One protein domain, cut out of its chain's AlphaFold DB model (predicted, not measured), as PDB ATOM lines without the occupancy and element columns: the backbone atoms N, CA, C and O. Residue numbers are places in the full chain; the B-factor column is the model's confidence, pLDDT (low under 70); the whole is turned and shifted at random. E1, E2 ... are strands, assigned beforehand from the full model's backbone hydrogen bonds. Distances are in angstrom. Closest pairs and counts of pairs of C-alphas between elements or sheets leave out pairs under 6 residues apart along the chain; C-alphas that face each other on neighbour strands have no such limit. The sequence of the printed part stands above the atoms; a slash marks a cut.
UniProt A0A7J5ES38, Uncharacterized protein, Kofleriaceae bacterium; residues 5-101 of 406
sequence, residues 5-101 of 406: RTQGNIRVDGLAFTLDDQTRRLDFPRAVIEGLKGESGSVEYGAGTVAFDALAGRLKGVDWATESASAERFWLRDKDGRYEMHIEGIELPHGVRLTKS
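This is residues 5 to 101 of the 406 residues of an uncharacterized protein of Kofleriaceae bacterium (UniProt A0A7J5ES38). One antiparallel sheet of eight strands is folded into an open trough: the long strands E3 and E4 run side by side through its floor and bend into both walls. The first part of E1 and the hairpin of E6 and E7 extend one wall; E2, E5 and E8 extend the other. The printed part has 97 residues, no named helix and eight named strands, E1 to E8 in chain order; the class is all strand and the branched sheet has no single order. It is only just compact, close to loose, with a radius of gyration of the C-alphas of 14.9 A and spans of 49 by 23 by 23 A.

E3, residues 24 to 40, and E4, residues 43 to 58, form a hairpin; N 33 and O 50 are 2.8 A apart, within hydrogen-bond range. E3 bends by 109 degrees at residue 32 and E4 by 111 degrees at residue 53. E1, residues 5 to 12, and E2, residues 16 to 19, lie on one side of E3, with N 7 and O 37 at 2.8 A and N 18 and O 25 at 3.0 A; E4 lies on the other side. E5, residues 63 to 65, and E6, residues 68 to 78, lie on the side of E4 away from E3, with N 56 and O 65 at 2.8 A and N 46 and O 75 at 2.9 A. E7, residues 84 to 92, is an edge strand beside E6, with N 73 and O 88 at 2.8 A. E8, residues 97 to 100, is an edge strand beside E5, with N 98 and O 64 at 2.8 A. E2 to E5 form a meander, each strand the antiparallel neighbour of the one before.

E1 begins at C-alpha 5, (128.826, 181.437, 189.740), and is 20.7 A long. E3 is 28.2 A, E4 27.3 A, E6 28.4 A and E7 22.3 A long. E8 ends at C-alpha 100, (118.755, 175.465, 176.427).

The two C-alphas farthest apart, of Asp 21 and Arg 82, are 49.6 A apart. The sheet is twisted. The printed part has no cut, its seven links are tight, and no printed residue is under 70 in pLDDT.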
ATOM      1  N   ARG A   5     127.365 181.432 189.674       83.69
ATOM      2  CA  ARG A   5     128.826 181.437 189.740       83.69
ATOM      3  C   ARG A   5     129.321 180.010 189.871       83.69
ATOM      4  O   ARG A   5     128.827 179.242 190.689       83.69
ATOM      5  N   THR A   6     130.304 179.643 189.060       86.06
ATOM      6  CA  THR A   6     130.963 178.336 189.117       86.06
ATOM      7  C   THR A   6     132.461 178.536 188.966       86.06
ATOM      8  O   THR A   6     132.905 179.337 188.148       86.06
ATOM      9  N   GLN A   7     133.235 177.827 189.775       90.56
ATOM     10  CA  GLN A   7     134.691 177.838 189.763       90.56
ATOM     11  C   GLN A   7     135.222 176.412 189.922       90.56
ATOM     12  O   GLN A   7     134.610 175.577 190.584       90.56
ATOM     13  N   GLY A   8     136.373 176.148 189.321       90.25
ATOM     14  CA  GLY A   8     137.073 174.872 189.394       90.25
ATOM     15  C   GLY A   8     138.340 174.940 188.552       90.25
ATOM     16  O   GLY A   8     138.434 175.764 187.638       90.25
ATOM     17  N   ASN A   9     139.317 174.094 188.863       91.75
ATOM     18  CA  ASN A   9     140.536 173.995 188.068       91.75
ATOM     19  C   ASN A   9     140.275 173.038 186.910       91.75
ATOM     20  O   ASN A   9     140.076 171.848 187.130       91.75
ATOM     21  N   ILE A  10     140.248 173.564 185.687       92.31
ATOM     22  CA  ILE A  10     139.966 172.769 184.491       92.31
ATOM     23  C   ILE A  10     141.289 172.354 183.853       92.31
ATOM     24  O   ILE A  10     142.078 173.199 183.429       92.31
ATOM     25  N   ARG A  11     141.507 171.046 183.745       94.25
ATOM     26  CA  ARG A  11     142.561 170.437 182.939       94.25
ATOM     27  C   ARG A  11     141.931 169.802 181.706       94.25
ATOM     28  O   ARG A  11     140.967 169.053 181.817       94.25
ATOM     29  N   VAL A  12     142.496 170.074 180.536       93.00
ATOM     30  CA  VAL A  12     142.062 169.471 179.270       93.00
ATOM     31  C   VAL A  12     143.233 168.738 178.631       93.00
ATOM     32  O   VAL A  12     144.299 169.323 178.434       93.00
ATOM     33  N   ASP A  13     143.055 167.455 178.324       91.00
ATOM     34  CA  ASP A  13     144.067 166.657 177.629       91.00
ATOM     35  C   ASP A  13     143.780 166.726 176.119       91.00
ATOM     36  O   ASP A  13     143.203 165.827 175.507       91.00
ATOM     37  N   GLY A  14     144.160 167.862 175.532       88.62
ATOM     38  CA  GLY A  14     143.909 168.192 174.132       88.62
ATOM     39  C   GLY A  14     142.731 169.149 173.942       88.62
ATOM     40  O   GLY A  14     141.776 169.182 174.714       88.62
ATOM     41  N   LEU A  15     142.828 169.951 172.887       92.00
ATOM     42  CA  LEU A  15     141.788 170.868 172.436       92.00
ATOM     43  C   LEU A  15     141.795 170.850 170.912       92.00
ATOM     44  O   LEU A  15     142.822 171.137 170.294       92.00
ATOM     45  N   ALA A  16     140.647 170.553 170.319       90.50
ATOM     46  CA  ALA A  16     140.407 170.755 168.904       90.50
ATOM     47  C   ALA A  16     139.354 171.851 168.717       90.50
ATOM     48  O   ALA A  16     138.389 171.974 169.472       90.50
ATOM     49  N   PHE A  17     139.580 172.680 167.704       91.19
ATOM     50  CA  PHE A  17     138.677 173.751 167.327       91.19
ATOM     51  C   PHE A  17     138.304 173.581 165.864       91.19
ATOM     52  O   PHE A  17     139.172 173.616 164.993       91.19
ATOM     53  N   THR A  18     137.009 173.410 165.611       88.12
ATOM     54  CA  THR A  18     136.473 173.308 164.255       88.12
ATOM     55  C   THR A  18     135.672 174.563 163.952       88.12
ATOM     56  O   THR A  18     134.684 174.871 164.632       88.12
ATOM     57  N   LEU A  19     136.123 175.290 162.931       86.88
ATOM     58  CA  LEU A  19     135.449 176.453 162.382       86.88
ATOM     59  C   LEU A  19     135.136 176.179 160.912       86.88
ATOM     60  O   LEU A  19     136.045 176.108 160.090       86.88
ATOM     61  N   ASP A  20     133.856 176.066 160.595       83.00
ATOM     62  CA  ASP A  20     133.363 176.145 159.224       83.00
ATOM     63  C   ASP A  20     132.226 177.181 159.145       83.00
ATOM     64  O   ASP A  20     131.840 177.787 160.155       83.00
ATOM     65  N   ASP A  21     131.711 177.425 157.939       76.19
ATOM     66  CA  ASP A  21     130.682 178.442 157.685       76.19
ATOM     67  C   ASP A  21     129.395 178.227 158.510       76.19
ATOM     68  O   ASP A  21     128.624 179.168 158.719       76.19
ATOM     69  N   GLN A  22     129.167 177.014 159.024       74.00
ATOM     70  CA  GLN A  22     127.971 176.620 159.771       74.00
ATOM     71  C   GLN A  22     128.251 176.174 161.215       74.00
ATOM     72  O   GLN A  22     127.355 176.243 162.061       74.00
ATOM     73  N   THR A  23     129.483 175.788 161.541       76.12
ATOM     74  CA  THR A  23     129.825 175.112 162.791       76.12
ATOM     75  C   THR A  23     130.978 175.810 163.496       76.12
ATOM     76  O   THR A  23     132.071 175.986 162.966       76.12
ATOM     77  N   ARG A  24     130.728 176.211 164.746       88.06
ATOM     78  CA  ARG A  24     131.750 176.709 165.673       88.06
ATOM     79  C   ARG A  24     131.789 175.776 166.871       88.06
ATOM     80  O   ARG A  24     130.950 175.910 167.767       88.06
ATOM     81  N   ARG A  25     132.704 174.810 166.843       89.56
ATOM     82  CA  ARG A  25     132.744 173.685 167.779       89.56
ATOM     83  C   ARG A  25     134.087 173.628 168.503       89.56
ATOM     84  O   ARG A  25     135.136 173.792 167.884       89.56
ATOM     85  N   LEU A  26     134.021 173.412 169.811       92.38
ATOM     86  CA  LEU A  26     135.147 173.051 170.661       92.38
ATOM     87  C   LEU A  26     135.035 171.572 171.001       92.38
ATOM     88  O   LEU A  26     133.945 171.115 171.346       92.38
ATOM     89  N   ASP A  27     136.151 170.864 170.934       94.38
ATOM     90  CA  ASP A  27     136.251 169.450 171.261       94.38
ATOM     91  C   ASP A  27     137.391 169.235 172.253       94.38
ATOM     92  O   ASP A  27     138.530 169.649 172.023       94.38
ATOM     93  N   PHE A  28     137.079 168.562 173.351       94.81
ATOM     94  CA  PHE A  28     138.011 168.184 174.400       94.81
ATOM     95  C   PHE A  28     137.970 166.657 174.514       94.81
ATOM     96  O   PHE A  28     136.991 166.120 175.037       94.81
ATOM     97  N   PRO A  29     139.000 165.932 174.029       95.00
ATOM     98  CA  PRO A  29     139.043 164.474 174.130       95.00
ATOM     99  C   PRO A  29     138.853 163.996 175.569       95.00
ATOM    100  O   PRO A  29     138.149 163.021 175.810       95.00
ATOM    101  N   ARG A  30     139.430 164.738 176.518       96.12
ATOM    102  CA  ARG A  30     139.185 164.578 177.944       96.12
ATOM    103  C   ARG A  30     139.257 165.928 178.640       96.12
ATOM    104  O   ARG A  30     140.208 166.687 178.435       96.12
ATOM    105  N   ALA A  31     138.276 166.207 179.489       96.31
ATOM    106  CA  ALA A  31     138.270 167.361 180.377       96.31
ATOM    107  C   ALA A  31     138.070 166.895 181.820       96.31
ATOM    108  O   ALA A  31     137.192 166.086 182.106       96.31
ATOM    109  N   VAL A  32     138.888 167.409 182.733       97.12
ATOM    110  CA  VAL A  32     138.817 167.123 184.165       97.12
ATOM    111  C   VAL A  32     138.698 168.441 184.914       97.12
ATOM    112  O   VAL A  32     139.470 169.367 184.674       97.12
ATOM    113  N   ILE A  33     137.732 168.529 185.820       96.62
ATOM    114  CA  ILE A  33     137.544 169.661 186.719       96.62
ATOM    115  C   ILE A  33     137.848 169.196 188.137       96.62
ATOM    116  O   ILE A  33     137.165 168.321 188.666       96.62
ATOM    117  N   GLU A  34     138.845 169.806 188.766       97.06
ATOM    118  CA  GLU A  34     139.183 169.565 190.167       97.06
ATOM    119  C   GLU A  34     138.609 170.669 191.060       97.06
ATOM    120  O   GLU A  34     138.720 171.865 190.763       97.06
ATOM    121  N   GLY A  35     138.010 170.260 192.179       94.69
ATOM    122  CA  GLY A  35     137.472 171.162 193.190       94.69
ATOM    123  C   GLY A  35     136.335 172.035 192.669       94.69
ATOM    124  O   GLY A  35     136.294 173.227 192.987       94.69
ATOM    125  N   LEU A  36     135.431 171.458 191.868       95.88
ATOM    126  CA  LEU A  36     134.257 172.155 191.354       95.88
ATOM    127  C   LEU A  36     133.442 172.714 192.522       95.88
ATOM    128  O   LEU A  36     133.065 171.985 193.439       95.88
ATOM    129  N   LYS A  37     133.141 174.010 192.465       95.62
ATOM    130  CA  LYS A  37     132.240 174.694 193.391       95.62
ATOM    131  C   LYS A  37     131.382 175.679 192.625       95.62
ATOM    132  O   LYS A  37     131.884 176.414 191.776       95.62
ATOM    133  N   GLY A  38     130.109 175.749 192.960       91.81
ATOM    134  CA  GLY A  38     129.222 176.745 192.402       91.81
ATOM    135  C   GLY A  38     128.072 177.097 193.321       91.81
ATOM    136  O   GLY A  38     127.836 176.468 194.350       91.81
ATOM    137  N   GLU A  39     127.372 178.148 192.930       89.50
ATOM    138  CA  GLU A  39     126.202 178.657 193.619       89.50
ATOM    139  C   GLU A  39     125.131 179.079 192.613       89.50
ATOM    140  O   GLU A  39     125.414 179.581 191.521       89.50
ATOM    141  N   SER A  40     123.881 178.849 192.997       82.06
ATOM    142  CA  SER A  40     122.690 179.184 192.232       82.06
ATOM    143  C   SER A  40     121.591 179.613 193.200       82.06
ATOM    144  O   SER A  40     120.884 178.784 193.777       82.06
ATOM    145  N   GLY A  41     121.446 180.925 193.405       84.12
ATOM    146  CA  GLY A  41     120.508 181.462 194.395       84.12
ATOM    147  C   GLY A  41     120.888 181.052 195.824       84.12
ATOM    148  O   GLY A  41     121.995 181.354 196.278       84.12
ATOM    149  N   SER A  42     119.972 180.374 196.530       85.06
ATOM    150  CA  SER A  42     120.209 179.856 197.888       85.06
ATOM    151  C   SER A  42     120.945 178.515 197.914       85.06
ATOM    152  O   SER A  42     121.240 178.019 198.992       85.06
ATOM    153  N   VAL A  43     121.243 177.919 196.758       86.94
ATOM    154  CA  VAL A  43     121.848 176.586 196.676       86.94
ATOM    155  C   VAL A  43     123.332 176.703 196.359       86.94
ATOM    156  O   VAL A  43     123.721 177.419 195.437       86.94
ATOM    157  N   GLU A  44     124.153 175.972 197.102       92.94
ATOM    158  CA  GLU A  44     125.561 175.724 196.806       92.94
ATOM    159  C   GLU A  44     125.743 174.271 196.379       92.94
ATOM    160  O   GLU A  44     125.065 173.372 196.878       92.94
ATOM    161  N   TYR A  45     126.679 174.037 195.470       93.94
ATOM    162  CA  TYR A  45     127.032 172.700 195.018       93.94
ATOM    163  C   TYR A  45     128.530 172.584 194.769       93.94
ATOM    164  O   TYR A  45     129.228 173.577 194.539       93.94
ATOM    165  N   GLY A  46     129.024 171.356 194.760       96.19
ATOM    166  CA  GLY A  46     130.390 171.077 194.365       96.19
ATOM    167  C   GLY A  46     130.655 169.601 194.150       96.19
ATOM    168  O   GLY A  46     129.809 168.753 194.411       96.19
ATOM    169  N   ALA A  47     131.846 169.313 193.648       97.44
ATOM    170  CA  ALA A  47     132.354 167.963 193.457       97.44
ATOM    171  C   ALA A  47     133.873 167.964 193.644       97.44
ATOM    172  O   ALA A  47     134.543 168.970 193.387       97.44
ATOM    173  N   GLY A  48     134.418 166.840 194.106       97.25
ATOM    174  CA  GLY A  48     135.859 166.662 194.249       97.25
ATOM    175  C   GLY A  48     136.548 166.666 192.888       97.25
ATOM    176  O   GLY A  48     137.370 167.538 192.613       97.25
ATOM    177  N   THR A  49     136.149 165.728 192.035       97.62
ATOM    178  CA  THR A  49     136.646 165.578 190.666       97.62
ATOM    179  C   THR A  49     135.454 165.370 189.749       97.62
ATOM    180  O   THR A  49     134.565 164.593 190.088       97.62
ATOM    181  N   VAL A  50     135.428 166.046 188.604       97.44
ATOM    182  CA  VAL A  50     134.460 165.795 187.528       97.44
ATOM    183  C   VAL A  50     135.228 165.499 186.254       97.44
ATOM    184  O   VAL A  50     136.077 166.297 185.863       97.44
ATOM    185  N   ALA A  51     134.953 164.369 185.614       97.62
ATOM    186  CA  ALA A  51     135.587 163.970 184.366       97.62
ATOM    187  C   ALA A  51     134.554 163.896 183.240       97.62
ATOM    188  O   ALA A  51     133.424 163.462 183.448       97.62
ATOM    189  N   PHE A  52     134.970 164.314 182.051       97.44
ATOM    190  CA  PHE A  52     134.202 164.242 180.817       97.44
ATOM    191  C   PHE A  52     135.080 163.620 179.732       97.44
ATOM    192  O   PHE A  52     136.177 164.132 179.480       97.44
ATOM    193  N   ASP A  53     134.590 162.572 179.071       97.69
ATOM    194  CA  ASP A  53     135.236 162.013 177.881       97.69
ATOM    195  C   ASP A  53     134.498 162.471 176.616       97.69
ATOM    196  O   ASP A  53     133.262 162.439 176.536       97.69
ATOM    197  N   ALA A  54     135.280 162.903 175.623       96.56
ATOM    198  CA  ALA A  54     134.805 163.458 174.357       96.56
ATOM    199  C   ALA A  54     133.806 164.622 174.537       96.56
ATOM    200  O   ALA A  54     132.746 164.665 173.910       96.56
ATOM    201  N   LEU A  55     134.146 165.584 175.401       95.69
ATOM    202  CA  LEU A  55     133.330 166.774 175.629       95.69
ATOM    203  C   LEU A  55     133.361 167.681 174.395       95.69
ATOM    204  O   LEU A  55     134.399 168.230 174.030       95.69
ATOM    205  N   ALA A  56     132.201 167.897 173.792       94.56
ATOM    206  CA  ALA A  56     132.000 168.770 172.652       94.56
ATOM    207  C   ALA A  56     131.026 169.895 173.006       94.56
ATOM    208  O   ALA A  56     129.964 169.661 173.582       94.56
ATOM    209  N   GLY A  57     131.364 171.124 172.628       92.25
ATOM    210  CA  GLY A  57     130.536 172.303 172.866       92.25
ATOM    211  C   GLY A  57     130.399 173.164 171.621       92.25
ATOM    212  O   GLY A  57     131.362 173.367 170.878       92.25
ATOM    213  N   ARG A  58     129.208 173.721 171.389       88.94
ATOM    214  CA  ARG A  58     129.015 174.763 170.371       88.94
ATOM    215  C   ARG A  58     129.194 176.145 170.986       88.94
ATOM    216  O   ARG A  58     128.586 176.466 171.997       88.94
ATOM    217  N   LEU A  59     129.966 177.007 170.322       79.81
ATOM    218  CA  LEU A  59     130.222 178.376 170.797       79.81
ATOM    219  C   LEU A  59     128.981 179.286 170.764       79.81
ATOM    220  O   LEU A  59     128.951 180.321 171.426       79.81
ATOM    221  N   LYS A  60     127.966 178.939 169.963       79.69
ATOM    222  CA  LYS A  60     126.696 179.672 169.899       79.69
ATOM    223  C   LYS A  60     125.651 178.962 170.761       79.69
ATOM    224  O   LYS A  60     124.951 178.081 170.274       79.69
ATOM    225  N   GLY A  61     125.517 179.399 172.010       77.19
ATOM    226  CA  GLY A  61     124.471 178.945 172.931       77.19
ATOM    227  C   GLY A  61     124.930 177.888 173.933       77.19
ATOM    228  O   GLY A  61     126.120 177.671 174.136       77.19
ATOM    229  N   VAL A  62     123.954 177.266 174.596       81.38
ATOM    230  CA  VAL A  62     124.164 176.163 175.541       81.38
ATOM    231  C   VAL A  62     123.817 174.878 174.793       81.38
ATOM    232  O   VAL A  62     122.650 174.512 174.733       81.38
ATOM    233  N   ASP A  63     124.808 174.278 174.136       91.00
ATOM    234  CA  ASP A  63     124.724 172.951 173.505       91.00
ATOM    235  C   ASP A  63     126.072 172.265 173.735       91.00
ATOM    236  O   ASP A  63     127.041 172.499 173.004       91.00
ATOM    237  N   TRP A  64     126.135 171.508 174.827       94.00
ATOM    238  CA  TRP A  64     127.297 170.722 175.234       94.00
ATOM    239  C   TRP A  64     126.901 169.257 175.308       94.00
ATOM    240  O   TRP A  64     125.805 168.936 175.760       94.00
ATOM    241  N   ALA A  65     127.782 168.371 174.872       96.19
ATOM    242  CA  ALA A  65     127.579 166.934 174.909       96.19
ATOM    243  C   ALA A  65     128.893 166.234 175.246       96.19
ATOM    244  O   ALA A  65     129.963 166.748 174.945       96.19
ATOM    245  N   THR A  66     128.811 165.060 175.846       97.06
ATOM    246  CA  THR A  66     129.963 164.213 176.169       97.06
ATOM    247  C   THR A  66     129.553 162.759 175.947       97.06
ATOM    248  O   THR A  66     128.357 162.467 175.985       97.06
ATOM    249  N   GLU A  67     130.501 161.854 175.704       97.31
ATOM    250  CA  GLU A  67     130.208 160.419 175.527       97.31
ATOM    251  C   GLU A  67     130.091 159.682 176.863       97.31
ATOM    252  O   GLU A  67     129.298 158.750 176.991       97.31
ATOM    253  N   SER A  68     130.835 160.134 177.871       97.62
ATOM    254  CA  SER A  68     130.722 159.693 179.257       97.62
ATOM    255  C   SER A  68     131.026 160.861 180.202       97.62
ATOM    256  O   SER A  68     131.714 161.819 179.832       97.62
ATOM    257  N   ALA A  69     130.508 160.796 181.424       97.81
ATOM    258  CA  ALA A  69     130.922 161.692 182.495       97.81
ATOM    259  C   ALA A  69     130.889 160.989 183.850       97.81
ATOM    260  O   ALA A  69     130.075 160.093 184.071       97.81
ATOM    261  N   SER A  70     131.729 161.444 184.771       97.94
ATOM    262  CA  SER A  70     131.679 161.015 186.164       97.94
ATOM    263  C   SER A  70     131.958 162.170 187.118       97.94
ATOM    264  O   SER A  70     132.597 163.161 186.756       97.94
ATOM    265  N   ALA A  71     131.448 162.064 188.343       97.56
ATOM    266  CA  ALA A  71     131.744 163.001 189.415       97.56
ATOM    267  C   ALA A  71     131.931 162.270 190.744       97.56
ATOM    268  O   ALA A  71     131.118 161.431 191.119       97.56
ATOM    269  N   GLU A  72     132.972 162.635 191.481       97.56
ATOM    270  CA  GLU A  72     133.268 162.091 192.807       97.56
ATOM    271  C   GLU A  72     132.928 163.101 193.902       97.56
ATOM    272  O   GLU A  72     133.203 164.300 193.759       97.56
ATOM    273  N   ARG A  73     132.425 162.602 195.037       97.06
ATOM    274  CA  ARG A  73     132.127 163.388 196.246       97.06
ATOM    275  C   ARG A  73     131.307 164.632 195.913       97.06
ATOM    276  O   ARG A  73     131.672 165.756 196.273       97.06
ATOM    277  N   PHE A  74     130.241 164.427 195.147       97.62
ATOM    278  CA  PHE A  74     129.307 165.484 194.815       97.62
ATOM    279  C   PHE A  74     128.513 165.864 196.062       97.62
ATOM    280  O   PHE A  74     128.059 165.006 196.817       97.62
ATOM    281  N   TRP A  75     128.313 167.157 196.264       97.00
ATOM    282  CA  TRP A  75     127.496 167.670 197.349       97.00
ATOM    283  C   TRP A  75     126.641 168.837 196.871       97.00
ATOM    284  O   TRP A  75     127.011 169.592 195.968       97.00
ATOM    285  N   LEU A  76     125.484 168.984 197.503       94.56
ATOM    286  CA  LEU A  76     124.522 170.044 197.252       94.56
ATOM    287  C   LEU A  76     123.883 170.445 198.579       94.56
ATOM    288  O   LEU A  76     123.368 169.601 199.302       94.56
ATOM    289  N   ARG A  77     123.905 171.732 198.912       94.25
ATOM    290  CA  ARG A  77     123.386 172.235 200.189       94.25
ATOM    291  C   ARG A  77     122.696 173.571 200.023       94.25
ATOM    292  O   ARG A  77     123.017 174.350 199.126       94.25
ATOM    293  N   ASP A  78     121.760 173.844 200.909       90.12
ATOM    294  CA  ASP A  78     121.150 175.162 201.016       90.12
ATOM    295  C   ASP A  78     121.993 176.075 201.921       90.12
ATOM    296  O   ASP A  78     122.465 175.647 202.974       90.12
ATOM    297  N   LYS A  79     122.171 177.339 201.526       90.75
ATOM    298  CA  LYS A  79     122.950 178.346 202.268       90.75
ATOM    299  C   LYS A  79     122.382 178.635 203.652       90.75
ATOM    300  O   LYS A  79     123.146 178.936 204.565       90.75
ATOM    301  N   ASP A  80     121.068 178.494 203.814       91.12
ATOM    302  CA  ASP A  80     120.398 178.663 205.103       91.12
ATOM    303  C   ASP A  80     120.436 177.369 205.944       91.12
ATOM    304  O   ASP A  80     119.811 177.295 207.000       91.12
ATOM    305  N   GLY A  81     121.142 176.327 205.483       92.12
ATOM    306  CA  GLY A  81     121.288 175.054 206.189       92.12
ATOM    307  C   GLY A  81     120.014 174.210 206.215       92.12
ATOM    308  O   GLY A  81     119.903 173.301 207.032       92.12
ATOM    309  N   ARG A  82     119.034 174.494 205.345       90.25
ATOM    310  CA  ARG A  82     117.742 173.784 205.336       90.25
ATOM    311  C   ARG A  82     117.855 172.331 204.895       90.25
ATOM    312  O   ARG A  82     117.036 171.517 205.303       90.25
ATOM    313  N   TYR A  83     118.829 172.014 204.050       93.75
ATOM    314  CA  TYR A  83     119.128 170.650 203.636       93.75
ATOM    315  C   TYR A  83     120.575 170.523 203.162       93.75
ATOM    316  O   TYR A  83     121.205 171.501 202.748       93.75
ATOM    317  N   GLU A  84     121.053 169.285 203.146       96.00
ATOM    318  CA  GLU A  84     122.338 168.882 202.597       96.00
ATOM    319  C   GLU A  84     122.215 167.498 201.944       96.00
ATOM    320  O   GLU A  84     121.613 166.584 202.503       96.00
ATOM    321  N   MET A  85     122.769 167.349 200.745       96.44
ATOM    322  CA  MET A  85     122.818 166.108 199.985       96.44
ATOM    323  C   MET A  85     124.265 165.808 199.605       96.44
ATOM    324  O   MET A  85     124.963 166.685 199.100       96.44
ATOM    325  N   HIS A  86     124.688 164.563 199.798       97.69
ATOM    326  CA  HIS A  86     125.989 164.034 199.396       97.69
ATOM    327  C   HIS A  86     125.796 162.819 198.499       97.69
ATOM    328  O   HIS A  86     124.902 162.013 198.735       97.69
ATOM    329  N   ILE A  87     126.626 162.697 197.472       97.62
ATOM    330  CA  ILE A  87     126.668 161.558 196.558       97.62
ATOM    331  C   ILE A  87     128.145 161.212 196.370       97.62
ATOM    332  O   ILE A  87     128.916 162.035 195.872       97.62
ATOM    333  N   GLU A  88     128.560 160.015 196.781       97.75
ATOM    334  CA  GLU A  88     129.978 159.628 196.729       97.75
ATOM    335  C   GLU A  88     130.473 159.476 195.287       97.75
ATOM    336  O   GLU A  88     131.587 159.898 194.971       97.75
ATOM    337  N   GLY A  89     129.631 158.944 194.399       97.50
ATOM    338  CA  GLY A  89     129.960 158.771 192.986       97.50
ATOM    339  C   GLY A  89     128.757 158.969 192.076       97.50
ATOM    340  O   GLY A  89     127.666 158.479 192.355       97.50
ATOM    341  N   ILE A  90     128.955 159.678 190.972       97.88
ATOM    342  CA  ILE A  90     127.996 159.815 189.877       97.88
ATOM    343  C   ILE A  90     128.667 159.277 188.621       97.88
ATOM    344  O   ILE A  90     129.749 159.728 188.268       97.88
ATOM    345  N   GLU A  91     127.994 158.365 187.932       98.25
ATOM    346  CA  GLU A  91     128.432 157.774 186.670       98.25
ATOM    347  C   GLU A  91     127.366 157.995 185.595       98.25
ATOM    348  O   GLU A  91     126.190 157.660 185.774       98.25
ATOM    349  N   LEU A  92     127.786 158.545 184.460       97.88
ATOM    350  CA  LEU A  92     126.974 158.839 183.280       97.88
ATOM    351  C   LEU A  92     127.637 158.143 182.078       97.88
ATOM    352  O   LEU A  92     128.314 158.795 181.283       97.88
ATOM    353  N   PRO A  93     127.500 156.810 181.937       97.06
ATOM    354  CA  PRO A  93     128.273 156.011 180.976       97.06
ATOM    355  C   PRO A  93     127.898 156.252 179.507       97.06
ATOM    356  O   PRO A  93     128.624 155.837 178.611       97.06
ATOM    357  N   HIS A  94     126.760 156.900 179.262       96.88
ATOM    358  CA  HIS A  94     126.314 157.343 177.934       96.88
ATOM    359  C   HIS A  94     126.311 158.870 177.829       96.88
ATOM    360  O   HIS A  94     125.602 159.459 177.010       96.88
ATOM    361  N   GLY A  95     127.075 159.492 178.723       94.06
ATOM    362  CA  GLY A  95     127.309 160.909 178.765       94.06
ATOM    363  C   GLY A  95     126.082 161.711 179.147       94.06
ATOM    364  O   GLY A  95     125.082 161.219 179.677       94.06
ATOM    365  N   VAL A  96     126.207 163.003 178.903       95.81
ATOM    366  CA  VAL A  96     125.216 164.005 179.250       95.81
ATOM    367  C   VAL A  96     125.175 165.052 178.157       95.81
ATOM    368  O   VAL A  96     126.205 165.423 177.588       95.81
ATOM    369  N   ARG A  97     123.974 165.545 177.872       95.94
ATOM    370  CA  ARG A  97     123.755 166.669 176.976       95.94
ATOM    371  C   ARG A  97     123.142 167.829 177.740       95.94
ATOM    372  O   ARG A  97     122.096 167.673 178.359       95.94
ATOM    373  N   LEU A  98     123.773 168.992 177.660       93.81
ATOM    374  CA  LEU A  98     123.250 170.249 178.176       93.81
ATOM    375  C   LEU A  98     122.708 171.068 177.015       93.81
ATOM    376  O   LEU A  98     123.453 171.411 176.097       93.81
ATOM    377  N   THR A  99     121.426 171.404 177.068       93.12
ATOM    378  CA  THR A  99     120.760 172.242 176.067       93.12
ATOM    379  C   THR A  99     120.024 173.402 176.725       93.12
ATOM    380  O   THR A  99     119.776 173.403 177.930       93.12
ATOM    381  N   LYS A 100     119.676 174.430 175.952       89.44
ATOM    382  CA  LYS A 100     118.755 175.465 176.427       89.44
ATOM    383  C   LYS A 100     117.328 174.910 176.426       89.44
ATOM    384  O   LYS A 100     116.845 174.508 175.371       89.44
ATOM    385  N   SER A 101     116.650 174.956 177.570       86.12
ATOM    386  CA  SER A 101     115.249 174.523 177.661       86.12
ATOM    387  C   SER A 101     114.306 175.518 176.969       86.12
ATOM    388  O   SER A 101     114.544 176.734 176.976       86.12
TER     389      SER A 101